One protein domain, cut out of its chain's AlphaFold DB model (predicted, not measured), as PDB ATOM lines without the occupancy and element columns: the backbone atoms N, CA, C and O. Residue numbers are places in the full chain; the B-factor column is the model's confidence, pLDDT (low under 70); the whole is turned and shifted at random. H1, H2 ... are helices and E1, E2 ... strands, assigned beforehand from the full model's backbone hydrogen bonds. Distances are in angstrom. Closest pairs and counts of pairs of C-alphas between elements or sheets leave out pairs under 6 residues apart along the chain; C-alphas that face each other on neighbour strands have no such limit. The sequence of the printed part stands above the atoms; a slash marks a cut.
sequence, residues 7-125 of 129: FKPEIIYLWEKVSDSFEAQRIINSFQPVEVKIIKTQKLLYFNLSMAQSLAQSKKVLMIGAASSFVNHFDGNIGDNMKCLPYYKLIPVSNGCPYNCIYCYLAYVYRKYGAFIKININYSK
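This is residues 7 to 125 of the 129 residues of an uncharacterized protein of Phycisphaerales bacterium (UniProt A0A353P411). With little regular structure, a small parallel sheet, E2 E1 E3 E4, has H1 over one face, and the long stretch with no named element, residues 66 to 104, runs out to a far loop at Asp 80 and folds back to the sheet, where residues 94 to 95 pair antiparallel with residues 118 to 119 of E4. E1 H1 E2 H2 E3 H3 E4, mixed in class, hold 40 of 119 printed residues. It is only just compact, close to loose, with radius of gyration of the C-alphas 16.1 A and spans 50, 36 and 23 A.

Start at E1, residues 11 to 15, between parallel neighbours E2, 35 to 39, and E3, 61 to 65; E4, 117 to 120, is parallel to E3. N 12 and O 35, N 13 and O 62, and N 63 and O 117 are 2.8 A apart. H1, 22 to 29, is on the sheet, height 9.6 A; H2, 51 to 58, and H3, 105 to 109, are not. Every helix O i to N i+4 pair is within hydrogen-bond range.

Find C-alpha 11 at (475.681, 261.227, 385.955), where E1 begins; C-alpha 120 at (464.520, 262.986, 397.739) ends E4.

Links E2 to H2 and E3 to H3 are long, and 13 residues, among them 110 to 115, have pLDDT under 70.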
ATOM      1  N   PHE A   7     474.265 249.472 391.156       86.94
ATOM      2  CA  PHE A   7     473.835 250.677 390.467       86.94
ATOM      3  C   PHE A   7     474.995 251.676 390.395       86.94
ATOM      4  O   PHE A   7     475.490 252.144 391.417       86.94
ATOM      5  N   LYS A   8     475.422 251.989 389.172       89.25
ATOM      6  CA  LYS A   8     476.496 252.938 388.877       89.25
ATOM      7  C   LYS A   8     475.934 254.011 387.944       89.25
ATOM      8  O   LYS A   8     475.845 253.750 386.743       89.25
ATOM      9  N   PRO A   9     475.463 255.155 388.472       92.25
ATOM     10  CA  PRO A   9     475.000 256.237 387.617       92.25
ATOM     11  C   PRO A   9     476.162 256.761 386.769       92.25
ATOM     12  O   PRO A   9     477.282 256.883 387.253       92.25
ATOM     13  N   GLU A  10     475.889 257.097 385.512       93.56
ATOM     14  CA  GLU A  10     476.840 257.804 384.644       93.56
ATOM     15  C   GLU A  10     476.898 259.296 384.997       93.56
ATOM     16  O   GLU A  10     477.913 259.952 384.789       93.56
ATOM     17  N   ILE A  11     475.804 259.830 385.552       94.25
ATOM     18  CA  ILE A  11     475.681 261.227 385.955       94.25
ATOM     19  C   ILE A  11     474.722 261.378 387.136       94.25
ATOM     20  O   ILE A  11     473.679 260.711 387.213       94.25
ATOM     21  N   ILE A  12     475.058 262.301 388.034       95.44
ATOM     22  CA  ILE A  12     474.197 262.752 389.121       95.44
ATOM     23  C   ILE A  12     473.686 264.157 388.797       95.44
ATOM     24  O   ILE A  12     474.465 265.096 388.651       95.44
ATOM     25  N   TYR A  13     472.369 264.331 388.740       96.00
ATOM     26  CA  TYR A  13     471.755 265.654 388.733       96.00
ATOM     27  C   TYR A  13     471.369 266.060 390.151       96.00
ATOM     28  O   TYR A  13     470.541 265.407 390.785       96.00
ATOM     29  N   LEU A  14     471.939 267.158 390.634       96.06
ATOM     30  CA  LEU A  14     471.679 267.705 391.959       96.06
ATOM     31  C   LEU A  14     470.785 268.935 391.838       96.06
ATOM     32  O   LEU A  14     471.136 269.912 391.183       96.06
ATOM     33  N   TRP A  15     469.617 268.905 392.468       96.44
ATOM     34  CA  TRP A  15     468.757 270.077 392.507       96.44
ATOM     35  C   TRP A  15     469.379 271.173 393.373       96.44
ATOM     36  O   TRP A  15     469.723 270.923 394.525       96.44
ATOM     37  N   GLU A  16     469.469 272.392 392.831       96.62
ATOM     38  CA  GLU A  16     470.134 273.532 393.483       96.62
ATOM     39  C   GLU A  16     469.639 273.770 394.915       96.62
ATOM     40  O   GLU A  16     470.423 274.052 395.807       96.62
ATOM     41  N   LYS A  17     468.343 273.563 395.184       95.25
ATOM     42  CA  LYS A  17     467.763 273.847 396.507       95.25
ATOM     43  C   LYS A  17     468.188 272.870 397.601       95.25
ATOM     44  O   LYS A  17     467.859 273.089 398.761       95.25
ATOM     45  N   VAL A  18     468.837 271.767 397.239       94.62
ATOM     46  CA  VAL A  18     469.350 270.774 398.190       94.62
ATOM     47  C   VAL A  18     470.852 270.558 398.036       94.62
ATOM     48  O   VAL A  18     471.369 269.601 398.611       94.62
ATOM     49  N   SER A  19     471.559 271.415 397.286       95.00
ATOM     50  CA  SER A  19     472.998 271.254 397.052       95.00
ATOM     51  C   SER A  19     473.808 271.284 398.339       95.00
ATOM     52  O   SER A  19     474.749 270.511 398.492       95.00
ATOM     53  N   ASP A  20     473.388 272.111 399.291       94.31
ATOM     54  CA  ASP A  20     474.128 272.349 400.532       94.31
ATOM     55  C   ASP A  20     473.721 271.367 401.645       94.31
ATOM     56  O   ASP A  20     474.187 271.447 402.779       94.31
ATOM     57  N   SER A  21     472.835 270.413 401.339       93.94
ATOM     58  CA  SER A  21     472.409 269.394 402.294       93.94
ATOM     59  C   SER A  21     473.531 268.396 402.565       93.94
ATOM     60  O   SER A  21     474.006 267.725 401.646       93.94
ATOM     61  N   PHE A  22     473.862 268.200 403.845       93.88
ATOM     62  CA  PHE A  22     474.770 267.138 404.293       93.88
ATOM     63  C   PHE A  22     474.397 265.773 403.701       93.88
ATOM     64  O   PHE A  22     475.252 265.034 403.223       93.88
ATOM     65  N   GLU A  23     473.105 265.452 403.683       92.06
ATOM     66  CA  GLU A  23     472.618 264.172 403.178       92.06
ATOM     67  C   GLU A  23     472.790 264.045 401.658       92.06
ATOM     68  O   GLU A  23     473.121 262.967 401.167       92.06
ATOM     69  N   ALA A  24     472.630 265.140 400.905       94.00
ATOM     70  CA  ALA A  24     472.903 265.131 399.469       94.00
ATOM     71  C   ALA A  24     474.389 264.860 399.202       94.00
ATOM     72  O   ALA A  24     474.717 263.997 398.386       94.00
ATOM     73  N   GLN A  25     475.278 265.524 399.945       94.50
ATOM     74  CA  GLN A  25     476.725 265.318 399.846       94.50
ATOM     75  C   GLN A  25     477.129 263.892 400.237       94.50
ATOM     76  O   GLN A  25     477.903 263.247 399.532       94.50
ATOM     77  N   ARG A  26     476.542 263.348 401.311       93.12
ATOM     78  CA  ARG A  26     476.756 261.957 401.738       93.12
ATOM     79  C   ARG A  26     476.383 260.960 400.638       93.12
ATOM     80  O   ARG A  26     477.135 260.019 400.396       93.12
ATOM     81  N   ILE A  27     475.247 261.165 399.966       92.38
ATOM     82  CA  ILE A  27     474.813 260.315 398.849       92.38
ATOM     83  C   ILE A  27     475.776 260.452 397.663       92.38
ATOM     84  O   ILE A  27     476.214 259.433 397.138       92.38
ATOM     85  N   ILE A  28     476.152 261.670 397.264       94.06
ATOM     86  CA  ILE A  28     477.091 261.907 396.150       94.06
ATOM     87  C   ILE A  28     478.420 261.182 396.390       94.06
ATOM     88  O   ILE A  28     478.903 260.462 395.515       94.06
ATOM     89  N   ASN A  29     478.969 261.304 397.599       92.81
ATOM     90  CA  ASN A  29     480.242 260.687 397.967       92.81
ATOM     91  C   ASN A  29     480.205 259.151 397.914       92.81
ATOM     92  O   ASN A  29     481.247 258.527 397.741       92.81
ATOM     93  N   SER A  30     479.021 258.532 397.997       91.19
ATOM     94  CA  SER A  30     478.878 257.074 397.868       91.19
ATOM     95  C   SER A  30     479.021 256.543 396.433       91.19
ATOM     96  O   SER A  30     479.150 255.334 396.254       91.19
ATOM     97  N   PHE A  31     479.038 257.421 395.421       89.44
ATOM     98  CA  PHE A  31     479.086 257.049 393.999       89.44
ATOM     99  C   PHE A  31     480.352 257.527 393.257       89.44
ATOM    100  O   PHE A  31     480.398 257.418 392.038       89.44
ATOM    101  N   GLN A  32     481.378 258.062 393.928       78.94
ATOM    102  CA  GLN A  32     482.554 258.631 393.242       78.94
ATOM    103  C   GLN A  32     483.411 257.585 392.487       78.94
ATOM    104  O   GLN A  32     483.566 256.465 392.981       78.94
ATOM    105  N   PRO A  33     484.024 257.944 391.331       83.69
ATOM    106  CA  PRO A  33     484.006 259.250 390.657       83.69
ATOM    107  C   PRO A  33     482.901 259.340 389.582       83.69
ATOM    108  O   PRO A  33     483.024 258.756 388.509       83.69
ATOM    109  N   VAL A  34     481.826 260.095 389.840       94.12
ATOM    110  CA  VAL A  34     480.719 260.328 388.887       94.12
ATOM    111  C   VAL A  34     480.502 261.831 388.718       94.12
ATOM    112  O   VAL A  34     480.604 262.586 389.685       94.12
ATOM    113  N   GLU A  35     480.211 262.271 387.490       95.88
ATOM    114  CA  GLU A  35     479.924 263.676 387.186       95.88
ATOM    115  C   GLU A  35     478.669 264.153 387.935       95.88
ATOM    116  O   GLU A  35     477.630 263.486 387.923       95.88
ATOM    117  N   VAL A  36     478.743 265.338 388.548       96.31
ATOM    118  CA  VAL A  36     477.609 265.981 389.223       96.31
ATOM    119  C   VAL A  36     477.243 267.273 388.494       96.31
ATOM    120  O   VAL A  36     478.065 268.181 388.386       96.31
ATOM    121  N   LYS A  37     475.991 267.391 388.035       96.50
ATOM    122  CA  LYS A  37     475.440 268.617 387.435       96.50
ATOM    123  C   LYS A  37     474.375 269.233 388.323       96.50
ATOM    124  O   LYS A  37     473.365 268.597 388.627       96.50
ATOM    125  N   ILE A  38     474.564 270.500 388.680       96.56
ATOM    126  CA  ILE A  38     473.555 271.271 389.408       96.56
ATOM    127  C   ILE A  38     472.460 271.715 388.433       96.56
ATOM    128  O   ILE A  38     472.739 272.269 387.370       96.56
ATOM    129  N   ILE A  39     471.201 271.467 388.793       95.19
ATOM    130  CA  ILE A  39     470.016 271.785 387.988       95.19
ATOM    131  C   ILE A  39     469.039 272.664 388.769       95.19
ATOM    132  O   ILE A  39     468.823 272.476 389.965       95.19
ATOM    133  N   LYS A  40     468.372 273.584 388.063       94.38
ATOM    134  CA  LYS A  40     467.345 274.468 388.648       94.38
ATOM    135  C   LYS A  40     465.976 273.794 388.771       94.38
ATOM    136  O   LYS A  40     465.200 274.066 389.688       94.38
ATOM    137  N   THR A  41     465.670 272.884 387.845       90.50
ATOM    138  CA  THR A  41     464.390 272.169 387.755       90.50
ATOM    139  C   THR A  41     464.595 270.666 387.833       90.50
ATOM    140  O   THR A  41     465.476 270.123 387.182       90.50
ATOM    141  N   GLN A  42     463.731 269.988 388.591       88.88
ATOM    142  CA  GLN A  42     463.739 268.532 388.758       88.88
ATOM    143  C   GLN A  42     463.027 267.784 387.610       88.88
ATOM    144  O   GLN A  42     462.809 266.579 387.698       88.88
ATOM    145  N   LYS A  43     462.614 268.483 386.542       83.00
ATOM    146  CA  LYS A  43     462.028 267.876 385.338       83.00
ATOM    147  C   LYS A  43     463.118 267.712 384.281       83.00
ATOM    148  O   LYS A  43     463.539 268.703 383.690       83.00
ATOM    149  N   LEU A  44     463.540 266.474 384.036       75.12
ATOM    150  CA  LEU A  44     464.420 266.140 382.917       75.12
ATOM    151  C   LEU A  44     463.563 265.633 381.762       75.12
ATOM    152  O   LEU A  44     462.806 264.677 381.914       75.12
ATOM    153  N   LEU A  45     463.671 266.293 380.615       69.19
ATOM    154  CA  LEU A  45     462.980 265.904 379.394       69.19
ATOM    155  C   LEU A  45     464.023 265.420 378.391       69.19
ATOM    156  O   LEU A  45     464.933 266.162 378.028       69.19
ATOM    157  N   TYR A  46     463.887 264.171 377.954       68.50
ATOM    158  CA  TYR A  46     464.683 263.624 376.860       68.50
ATOM    159  C   TYR A  46     463.979 263.950 375.546       68.50
ATOM    160  O   TYR A  46     463.140 263.190 375.066       68.50
ATOM    161  N   PHE A  47     464.278 265.120 374.988       59.59
ATOM    162  CA  PHE A  47     463.811 265.466 373.652       59.59
ATOM    163  C   PHE A  47     464.576 264.613 372.627       59.59
ATOM    164  O   PHE A  47     465.792 264.464 372.732       59.59
ATOM    165  N   ASN A  48     463.865 264.055 371.645       71.56
ATOM    166  CA  ASN A  48     464.416 263.322 370.491       71.56
ATOM    167  C   ASN A  48     464.925 261.885 370.728       71.56
ATOM    168  O   ASN A  48     465.592 261.334 369.854       71.56
ATOM    169  N   LEU A  49     464.593 261.239 371.850       78.19
ATOM    170  CA  LEU A  49     464.832 259.802 372.038       78.19
ATOM    171  C   LEU A  49     463.537 259.003 371.864       78.19
ATOM    172  O   LEU A  49     462.462 259.438 372.280       78.19
ATOM    173  N   SER A  50     463.640 257.786 371.322       80.31
ATOM    174  CA  SER A  50     462.534 256.825 371.420       80.31
ATOM    175  C   SER A  50     462.227 256.508 372.890       80.31
ATOM    176  O   SER A  50     463.048 256.726 373.787       80.31
ATOM    177  N   MET A  51     461.051 255.944 373.166       76.00
ATOM    178  CA  MET A  51     460.662 255.593 374.539       76.00
ATOM    179  C   MET A  51     461.623 254.588 375.184       76.00
ATOM    180  O   MET A  51     462.011 254.758 376.338       76.00
ATOM    181  N   ALA A  52     462.027 253.557 374.436       78.88
ATOM    182  CA  ALA A  52     462.954 252.543 374.927       78.88
ATOM    183  C   ALA A  52     464.327 253.152 375.250       78.88
ATOM    184  O   ALA A  52     464.891 252.871 376.307       78.88
ATOM    185  N   GLN A  53     464.824 254.046 374.389       82.56
ATOM    186  CA  GLN A  53     466.072 254.776 374.628       82.56
ATOM    187  C   GLN A  53     465.957 255.726 375.821       82.56
ATOM    188  O   GLN A  53     466.856 255.761 376.652       82.56
ATOM    189  N   SER A  54     464.841 256.446 375.953       80.44
ATOM    190  CA  SER A  54     464.589 257.338 377.090       80.44
ATOM    191  C   SER A  54     464.582 256.572 378.412       80.44
ATOM    192  O   SER A  54     465.188 257.015 379.383       80.44
ATOM    193  N   LEU A  55     463.938 255.400 378.443       79.38
ATOM    194  CA  LEU A  55     463.899 254.528 379.616       79.38
ATOM    195  C   LEU A  55     465.278 253.939 379.944       79.38
ATOM    196  O   LEU A  55     465.652 253.856 381.112       79.38
ATOM    197  N   ALA A  56     466.036 253.518 378.931       82.12
ATOM    198  CA  ALA A  56     467.390 253.012 379.124       82.12
ATOM    199  C   ALA A  56     468.332 254.113 379.639       82.12
ATOM    200  O   ALA A  56     469.088 253.883 380.581       82.12
ATOM    201  N   GLN A  57     468.239 255.321 379.075       85.06
ATOM    202  CA  GLN A  57     469.060 256.459 379.478       85.06
ATOM    203  C   GLN A  57     468.704 256.943 380.882       85.06
ATOM    204  O   GLN A  57     469.594 257.229 381.678       85.06
ATOM    205  N   SER A  58     467.415 256.981 381.230       83.69
ATOM    206  CA  SER A  58     466.985 257.422 382.556       83.69
ATOM    207  C   SER A  58     467.504 256.508 383.668       83.69
ATOM    208  O   SER A  58     467.812 256.982 384.756       83.69
ATOM    209  N   LYS A  59     467.674 255.208 383.396       86.69
ATOM    210  CA  LYS A  59     468.231 254.243 384.360       86.69
ATOM    211  C   LYS A  59     469.712 254.435 384.653       86.69
ATOM    212  O   LYS A  59     470.186 253.875 385.629       86.69
ATOM    213  N   LYS A  60     470.428 255.211 383.841       89.06
ATOM    214  CA  LYS A  60     471.837 255.574 384.053       89.06
ATOM    215  C   LYS A  60     471.994 256.884 384.824       89.06
ATOM    216  O   LYS A  60     473.110 257.310 385.099       89.06
ATOM    217  N   VAL A  61     470.884 257.533 385.163       91.25
ATOM    218  CA  VAL A  61     470.854 258.834 385.823       91.25
ATOM    219  C   VAL A  61     470.373 258.677 387.257       91.25
ATOM    220  O   VAL A  61     469.338 258.056 387.510       91.25
ATOM    221  N   LEU A  62     471.095 259.309 388.184       93.38
ATOM    222  CA  LEU A  62     470.616 259.566 389.537       93.38
ATOM    223  C   LEU A  62     470.242 261.045 389.669       93.38
ATOM    224  O   LEU A  62     471.052 261.925 389.401       93.38
ATOM    225  N   MET A  63     469.025 261.340 390.110       94.00
ATOM    226  CA  MET A  63     468.617 262.676 390.528       94.00
ATOM    227  C   MET A  63     468.569 262.753 392.051       94.00
ATOM    228  O   MET A  63     467.934 261.928 392.703       94.00
ATOM    229  N   ILE A  64     469.165 263.792 392.620       94.81
ATOM    230  CA  ILE A  64     469.025 264.145 394.030       94.81
ATOM    231  C   ILE A  64     468.215 265.433 394.096       94.81
ATOM    232  O   ILE A  64     468.587 266.451 393.514       94.81
ATOM    233  N   GLY A  65     467.076 265.388 394.776       94.12
ATOM    234  CA  GLY A  65     466.166 266.525 394.849       94.12
ATOM    235  C   GLY A  65     465.341 266.527 396.120       94.12
ATOM    236  O   GLY A  65     465.758 265.994 397.141       94.12
ATOM    237  N   ALA A  66     464.151 267.113 396.064       91.44
ATOM    238  CA  ALA A  66     463.173 267.007 397.140       91.44
ATOM    239  C   ALA A  66     461.761 266.925 396.566       91.44
ATOM    240  O   ALA A  66     461.512 267.253 395.400       91.44
ATOM    241  N   ALA A  67     460.821 266.513 397.406       86.75
ATOM    242  CA  ALA A  67     459.410 266.483 397.059       86.75
ATOM    243  C   ALA A  67     458.546 266.828 398.279       86.75
ATOM    244  O   ALA A  67     458.953 266.682 399.434       86.75
ATOM    245  N   SER A  68     457.344 267.343 398.041       79.19
ATOM    246  CA  SER A  68     456.317 267.396 399.081       79.19
ATOM    247  C   SER A  68     455.825 265.983 399.401       79.19
ATOM    248  O   SER A  68     456.078 265.045 398.643       79.19
ATOM    249  N   SER A  69     455.125 265.826 400.525       69.56
ATOM    250  CA  SER A  69     454.291 264.643 400.719       69.56
ATOM    251  C   SER A  69     453.320 264.540 399.547       69.56
ATOM    252  O   SER A  69     452.774 265.546 399.086       69.56
ATOM    253  N   PHE A  70     453.171 263.327 399.040       64.81
ATOM    254  CA  PHE A  70     452.207 263.014 398.008       64.81
ATOM    255  C   PHE A  70     451.125 262.171 398.679       64.81
ATOM    256  O   PHE A  70     451.421 261.300 399.490       64.81
ATOM    257  N   VAL A  71     449.883 262.429 398.303       61.81
ATOM    258  CA  VAL A  71     448.673 261.700 398.700       61.81
ATOM    259  C   VAL A  71     448.088 262.036 400.084       61.81
ATOM    260  O   VAL A  71     448.781 262.083 401.101       61.81
ATOM    261  N   ASN A  72     446.771 262.271 400.054       59.88
ATOM    262  CA  ASN A  72     445.859 262.360 401.193       59.88
ATOM    263  C   ASN A  72     445.832 261.041 401.985       59.88
ATOM    264  O   ASN A  72     446.355 260.026 401.523       59.88
ATOM    265  N   HIS A  73     445.182 261.061 403.149       76.81
ATOM    266  CA  HIS A  73     444.909 259.868 403.946       76.81
ATOM    267  C   HIS A  73     444.392 258.712 403.074       76.81
ATOM    268  O   HIS A  73     443.407 258.858 402.350       76.81
ATOM    269  N   PHE A  74     445.068 257.572 403.168       82.12
ATOM    270  CA  PHE A  74     444.643 256.303 402.607       82.12
ATOM    271  C   PHE A  74     444.147 255.434 403.754       82.12
ATOM    272  O   PHE A  74     444.896 255.125 404.680       82.12
ATOM    273  N   ASP A  75     442.879 255.054 403.686       83.88
ATOM    274  CA  ASP A  75     442.173 254.321 404.735       83.88
ATOM    275  C   ASP A  75     442.445 252.809 404.718       83.88
ATOM    276  O   ASP A  75     441.970 252.090 405.593       83.88
ATOM    277  N   GLY A  76     443.227 252.324 403.749       82.38
ATOM    278  CA  GLY A  76     443.546 250.908 403.617       82.38
ATOM    279  C   GLY A  76     442.559 250.107 402.771       82.38
ATOM    280  O   GLY A  76     442.841 248.940 402.498       82.38
ATOM    281  N   ASN A  77     441.443 250.690 402.326       83.25
ATOM    282  CA  ASN A  77     440.381 249.947 401.649       83.25
ATOM    283  C   ASN A  77     440.496 250.087 400.127       83.25
ATOM    284  O   ASN A  77     440.117 251.101 399.542       83.25
ATOM    285  N   ILE A  78     440.994 249.040 399.466       80.75
ATOM    286  CA  ILE A  78     441.029 248.953 398.001       80.75
ATOM    287  C   ILE A  78     439.936 247.967 397.571       80.75
ATOM    288  O   ILE A  78     440.201 246.836 397.164       80.75
ATOM    289  N   GLY A  79     438.681 248.403 397.706       83.12
ATOM    290  CA  GLY A  79     437.497 247.583 397.435       83.12
ATOM    291  C   GLY A  79     437.311 246.425 398.423       83.12
ATOM    292  O   GLY A  79     437.913 246.396 399.496       83.12
ATOM    293  N   ASP A  80     436.477 245.454 398.050       85.88
ATOM    294  CA  ASP A  80     436.013 244.410 398.979       85.88
ATOM    295  C   ASP A  80     437.062 243.325 399.274       85.88
ATOM    296  O   ASP A  80     437.008 242.659 400.308       85.88
ATOM    297  N   ASN A  81     438.044 243.156 398.382       86.56
ATOM    298  CA  ASN A  81     438.962 242.011 398.391       86.56
ATOM    299  C   ASN A  81     440.409 242.357 398.770       86.56
ATOM    300  O   ASN A  81     441.253 241.461 398.828       86.56
ATOM    301  N   MET A  82     440.738 243.631 399.006       78.50
ATOM    302  CA  MET A  82     442.107 244.044 399.316       78.50
ATOM    303  C   MET A  82     442.131 245.060 400.457       78.50
ATOM    304  O   MET A  82     441.636 246.179 400.336       78.50
ATOM    305  N   LYS A  83     442.771 244.659 401.560       82.38
ATOM    306  CA  LYS A  83     443.071 245.526 402.698       82.38
ATOM    307  C   LYS A  83     444.569 245.783 402.773       82.38
ATOM    308  O   LYS A  83     445.367 244.849 402.840       82.38
ATOM    309  N   CYS A  84     444.940 247.051 402.786       82.81
ATOM    310  CA  CYS A  84     446.295 247.521 403.034       82.81
ATOM    311  C   CYS A  84     446.347 248.256 404.377       82.81
ATOM    312  O   CYS A  84     445.321 248.666 404.915       82.81
ATOM    313  N   LEU A  85     447.548 248.442 404.928       83.12
ATOM    314  CA  LEU A  85     447.700 249.278 406.116       83.12
ATOM    315  C   LEU A  85     447.336 250.733 405.774       83.12
ATOM    316  O   LEU A  85     447.826 251.244 404.759       83.12
ATOM    317  N   PRO A  86     446.511 251.400 406.598       81.94
ATOM    318  CA  PRO A  86     446.203 252.802 406.394       81.94
ATOM    319  C   PRO A  86     447.458 253.650 406.603       81.94
ATOM    320  O   PRO A  86     448.333 253.326 407.412       81.94
ATOM    321  N   TYR A  87     447.541 254.768 405.892       79.06
ATOM    322  CA  TYR A  87     448.595 255.754 406.091       79.06
ATOM    323  C   TYR A  87     448.058 257.169 405.896       79.06
ATOM    324  O   TYR A  87     447.240 257.445 405.025       79.06
ATOM    325  N   TYR A  88     448.564 258.096 406.705       73.56
ATOM    326  CA  TYR A  88     448.134 259.496 406.662       73.56
ATOM    327  C   TYR A  88     448.780 260.295 405.530       73.56
ATOM    328  O   TYR A  88     448.181 261.237 405.018       73.56
ATOM    329  N   LYS A  89     450.014 259.944 405.162       75.69
ATOM    330  CA  LYS A  89     450.794 260.609 404.115       75.69
ATOM    331  C   LYS A  89     451.804 259.635 403.522       75.69
ATOM    332  O   LYS A  89     452.443 258.896 404.271       75.69
ATOM    333  N   LEU A  90     452.018 259.688 402.207       76.69
ATOM    334  CA  LEU A  90     453.207 259.098 401.597       76.69
ATOM    335  C   LEU A  90     454.271 260.174 401.440       76.69
ATOM    336  O   LEU A  90     454.057 261.243 400.863       76.69
ATOM    337  N   ILE A  91     455.453 259.882 401.963       81.69
ATOM    338  CA  ILE A  91     456.605 260.760 401.820       81.69
ATOM    339  C   ILE A  91     457.511 260.119 400.784       81.69
ATOM    340  O   ILE A  91     458.099 259.073 401.056       81.69
ATOM    341  N   PRO A  92     457.616 260.703 399.583       83.44
ATOM    342  CA  PRO A  92     458.430 260.119 398.535       83.44
ATOM    343  C   PRO A  92     459.900 260.216 398.943       83.44
ATOM    344  O   PRO A  92     460.492 261.289 398.873       83.44
ATOM    345  N   VAL A  93     460.488 259.102 399.378       86.62
ATOM    346  CA  VAL A  93     461.930 258.996 399.661       86.62
ATOM    347  C   VAL A  93     462.698 258.753 398.369       86.62
ATOM    348  O   VAL A  93     463.717 259.388 398.120       86.62
ATOM    349  N   SER A  94     462.167 257.892 397.506       86.94
ATOM    350  CA  SER A  94     462.767 257.566 396.221       86.94
ATOM    351  C   SER A  94     461.705 257.432 395.136       86.94
ATOM    352  O   SER A  94     460.532 257.184 395.423       86.94
ATOM    353  N   ASN A  95     462.122 257.618 393.891       84.88
ATOM    354  CA  ASN A  95     461.372 257.273 392.701       84.88
ATOM    355  C   ASN A  95     462.298 256.593 391.676       84.88
ATOM    356  O   ASN A  95     463.500 256.832 391.668       84.88
ATOM    357  N   GLY A  96     461.741 255.776 390.789       84.50
ATOM    358  CA  GLY A  96     462.481 255.052 389.769       84.50
ATOM    359  C   GLY A  96     463.164 253.805 390.322       84.50
ATOM    360  O   GLY A  96     463.096 253.485 391.507       84.50
ATOM    361  N   CYS A  97     463.777 253.049 389.419       86.12
ATOM    362  CA  CYS A  97     464.398 251.776 389.743       86.12
ATOM    363  C   CYS A  97     465.496 251.453 388.717       86.12
ATOM    364  O   CYS A  97     465.254 251.643 387.522       86.12
ATOM    365  N   PRO A  98     466.667 250.932 389.137       85.31
ATOM    366  CA  PRO A  98     467.729 250.546 388.204       85.31
ATOM    367  C   PRO A  98     467.397 249.302 387.371       85.31
ATOM    368  O   PRO A  98     468.068 249.028 386.380       85.31
ATOM    369  N   TYR A  99     466.359 248.541 387.731       84.00
ATOM    370  CA  TYR A  99     466.053 247.268 387.079       84.00
ATOM    371  C   TYR A  99     465.348 247.410 385.737       84.00
ATOM    372  O   TYR A  99     464.507 248.287 385.525       84.00
ATOM    373  N   ASN A 100     465.642 246.478 384.828       81.06
ATOM    374  CA  ASN A 100     464.992 246.356 383.526       81.06
ATOM    375  C   ASN A 100     464.007 245.187 383.453       81.06
ATOM    376  O   ASN A 100     464.102 244.335 382.578       81.06
ATOM    377  N   CYS A 101     463.055 245.152 384.387       84.31
ATOM    378  CA  CYS A 101     462.008 244.138 384.376       84.31
ATOM    379  C   CYS A 101     461.067 244.346 383.181       84.31
ATOM    380  O   CYS A 101     460.525 245.438 383.001       84.31
ATOM    381  N   ILE A 102     460.821 243.277 382.419       84.06
ATOM    382  CA  ILE A 102     459.908 243.274 381.260       84.06
ATOM    383  C   ILE A 102     458.472 243.633 381.687       84.06
ATOM    384  O   ILE A 102     457.745 244.286 380.950       84.06
ATOM    385  N   TYR A 103     458.093 243.279 382.918       86.19
ATOM    386  CA  TYR A 103     456.777 243.521 383.519       86.19
ATOM    387  C   TYR A 103     456.717 244.783 384.404       86.19
ATOM    388  O   TYR A 103     455.829 244.923 385.244       86.19
ATOM    389  N   CYS A 104     457.682 245.702 384.290       83.88
ATOM    390  CA  CYS A 104     457.762 246.862 385.179       83.88
ATOM    391  C   CYS A 104     456.588 247.834 384.969       83.88
ATOM    392  O   CYS A 104     456.595 248.632 384.032       83.88
ATOM    393  N   TYR A 105     455.620 247.847 385.890       84.88
ATOM    394  CA  TYR A 105     454.488 248.778 385.808       84.88
ATOM    395  C   TYR A 105     454.932 250.253 385.862       84.88
ATOM    396  O   TYR A 105     454.337 251.110 385.211       84.88
ATOM    397  N   LEU A 106     456.017 250.559 386.589       80.31
ATOM    398  CA  LEU A 106     456.553 251.920 386.709       80.31
ATOM    399  C   LEU A 106     457.041 252.467 385.363       80.31
ATOM    400  O   LEU A 106     456.978 253.676 385.140       80.31
ATOM    401  N   ALA A 107     457.471 251.598 384.441       77.31
ATOM    402  CA  ALA A 107     457.826 252.008 383.084       77.31
ATOM    403  C   ALA A 107     456.622 252.613 382.343       77.31
ATOM    404  O   ALA A 107     456.799 253.497 381.510       77.31
ATOM    405  N   TYR A 108     455.400 252.183 382.674       76.75
ATOM    406  CA  TYR A 108     454.166 252.737 382.125       76.75
ATOM    407  C   TYR A 108     453.719 254.020 382.829       76.75
ATOM    408  O   TYR A 108     453.246 254.943 382.166       76.75
ATOM    409  N   VAL A 109     453.922 254.114 384.146       77.19
ATOM    410  CA  VAL A 109     453.574 255.306 384.941       77.19
ATOM    411  C   VAL A 109     454.488 256.493 384.609       77.19
ATOM    412  O   VAL A 109     454.014 257.614 384.434       77.19
ATOM    413  N   TYR A 110     455.794 256.262 384.442       68.31
ATOM    414  CA  TYR A 110     456.781 257.330 384.221       68.31
ATOM    415  C   TYR A 110     457.040 257.692 382.756       68.31
ATOM    416  O   TYR A 110     457.943 258.483 382.477       68.31
ATOM    417  N   ARG A 111     456.216 257.193 381.820       62.91
ATOM    418  CA  ARG A 111     456.354 257.411 380.364       62.91
ATOM    419  C   ARG A 111     456.607 258.870 379.962       62.91
ATOM    420  O   ARG A 111     457.323 259.103 378.999       62.91
ATOM    421  N   LYS A 112     456.022 259.842 380.674       58.84
ATOM    422  CA  LYS A 112     456.083 261.274 380.318       58.84
ATOM    423  C   LYS A 112     457.221 262.065 380.970       58.84
ATOM    424  O   LYS A 112     457.506 263.168 380.520       58.84
ATOM    425  N   TYR A 113     457.836 261.548 382.032       60.78
ATOM    426  CA  TYR A 113     458.705 262.352 382.904       60.78
ATOM    427  C   TYR A 113     460.135 261.820 383.018       60.78
ATOM    428  O   TYR A 113     460.920 262.390 383.765       60.78
ATOM    429  N   GLY A 114     460.465 260.753 382.281       63.94
ATOM    430  CA  GLY A 114     461.713 260.015 382.443       63.94
ATOM    431  C   GLY A 114     461.672 259.172 383.718       63.94
ATOM    432  O   GLY A 114     461.473 259.682 384.816       63.94
ATOM    433  N   ALA A 115     461.859 257.859 383.597       69.81
ATOM    434  CA  ALA A 115     461.887 256.958 384.750       69.81
ATOM    435  C   ALA A 115     463.284 256.949 385.396       69.81
ATOM    436  O   ALA A 115     463.883 255.886 385.577       69.81
ATOM    437  N   PHE A 116     463.860 258.131 385.634       79.50
ATOM    438  CA  PHE A 116     465.173 258.224 386.262       79.50
ATOM    439  C   PHE A 116     465.064 257.911 387.746       79.50
ATOM    440  O   PHE A 116     464.023 258.115 388.377       79.50
ATOM    441  N   ILE A 117     466.152 257.387 388.294       89.06
ATOM    442  CA  ILE A 117     466.221 257.089 389.716       89.06
ATOM    443  C   ILE A 117     466.375 258.425 390.427       89.06
ATOM    444  O   ILE A 117     467.284 259.192 390.129       89.06
ATOM    445  N   LYS A 118     465.467 258.729 391.343       91.25
ATOM    446  CA  LYS A 118     465.445 259.972 392.100       91.25
ATOM    447  C   LYS A 118     465.455 259.656 393.582       91.25
ATOM    448  O   LYS A 118     464.559 258.967 394.046       91.25
ATOM    449  N   ILE A 119     466.378 260.241 394.330       92.31
ATOM    450  CA  ILE A 119     466.354 260.254 395.794       92.31
ATOM    451  C   ILE A 119     465.940 261.654 396.250       92.31
ATOM    452  O   ILE A 119     466.444 262.664 395.753       92.31
ATOM    453  N   ASN A 120     464.986 261.728 397.176       91.88
ATOM    454  CA  ASN A 120     464.520 262.986 397.739       91.88
ATOM    455  C   ASN A 120     465.077 263.190 399.149       91.88
ATOM    456  O   ASN A 120     464.875 262.365 400.039       91.88
ATOM    457  N   ILE A 121     465.670 264.356 399.376       91.19
ATOM    458  CA  ILE A 121     466.073 264.853 400.688       91.19
ATOM    459  C   ILE A 121     464.816 265.325 401.434       91.19
ATOM    460  O   ILE A 121     464.497 266.510 401.486       91.19
ATOM    461  N   ASN A 122     464.057 264.364 401.964       85.88
ATOM    462  CA  ASN A 122     462.755 264.583 402.605       85.88
ATOM    463  C   ASN A 122     462.714 264.145 404.081       85.88
ATOM    464  O   ASN A 122     461.640 264.148 404.680       85.88
ATOM    465  N   TYR A 123     463.852 263.778 404.680       71.62
ATOM    466  CA  TYR A 123     463.922 263.153 406.010       71.62
ATOM    467  C   TYR A 123     463.229 263.945 407.124       71.62
ATOM    468  O   TYR A 123     462.560 263.349 407.965       71.62
ATOM    469  N   SER A 124     463.297 265.280 407.089       73.06
ATOM    470  CA  SER A 124     462.612 266.145 408.061       73.06
ATOM    471  C   SER A 124     461.088 265.990 408.060       73.06
ATOM    472  O   SER A 124     460.435 266.318 409.042       73.06
ATOM    473  N   LYS A 125     460.504 265.470 406.976       72.00
ATOM    474  CA  LYS A 125     459.058 265.252 406.854       72.00
ATOM    475  C   LYS A 125     458.626 263.887 407.390       72.00
ATOM    476  O   LYS A 125     457.434 263.710 407.658       72.00
TER     477      LYS A 125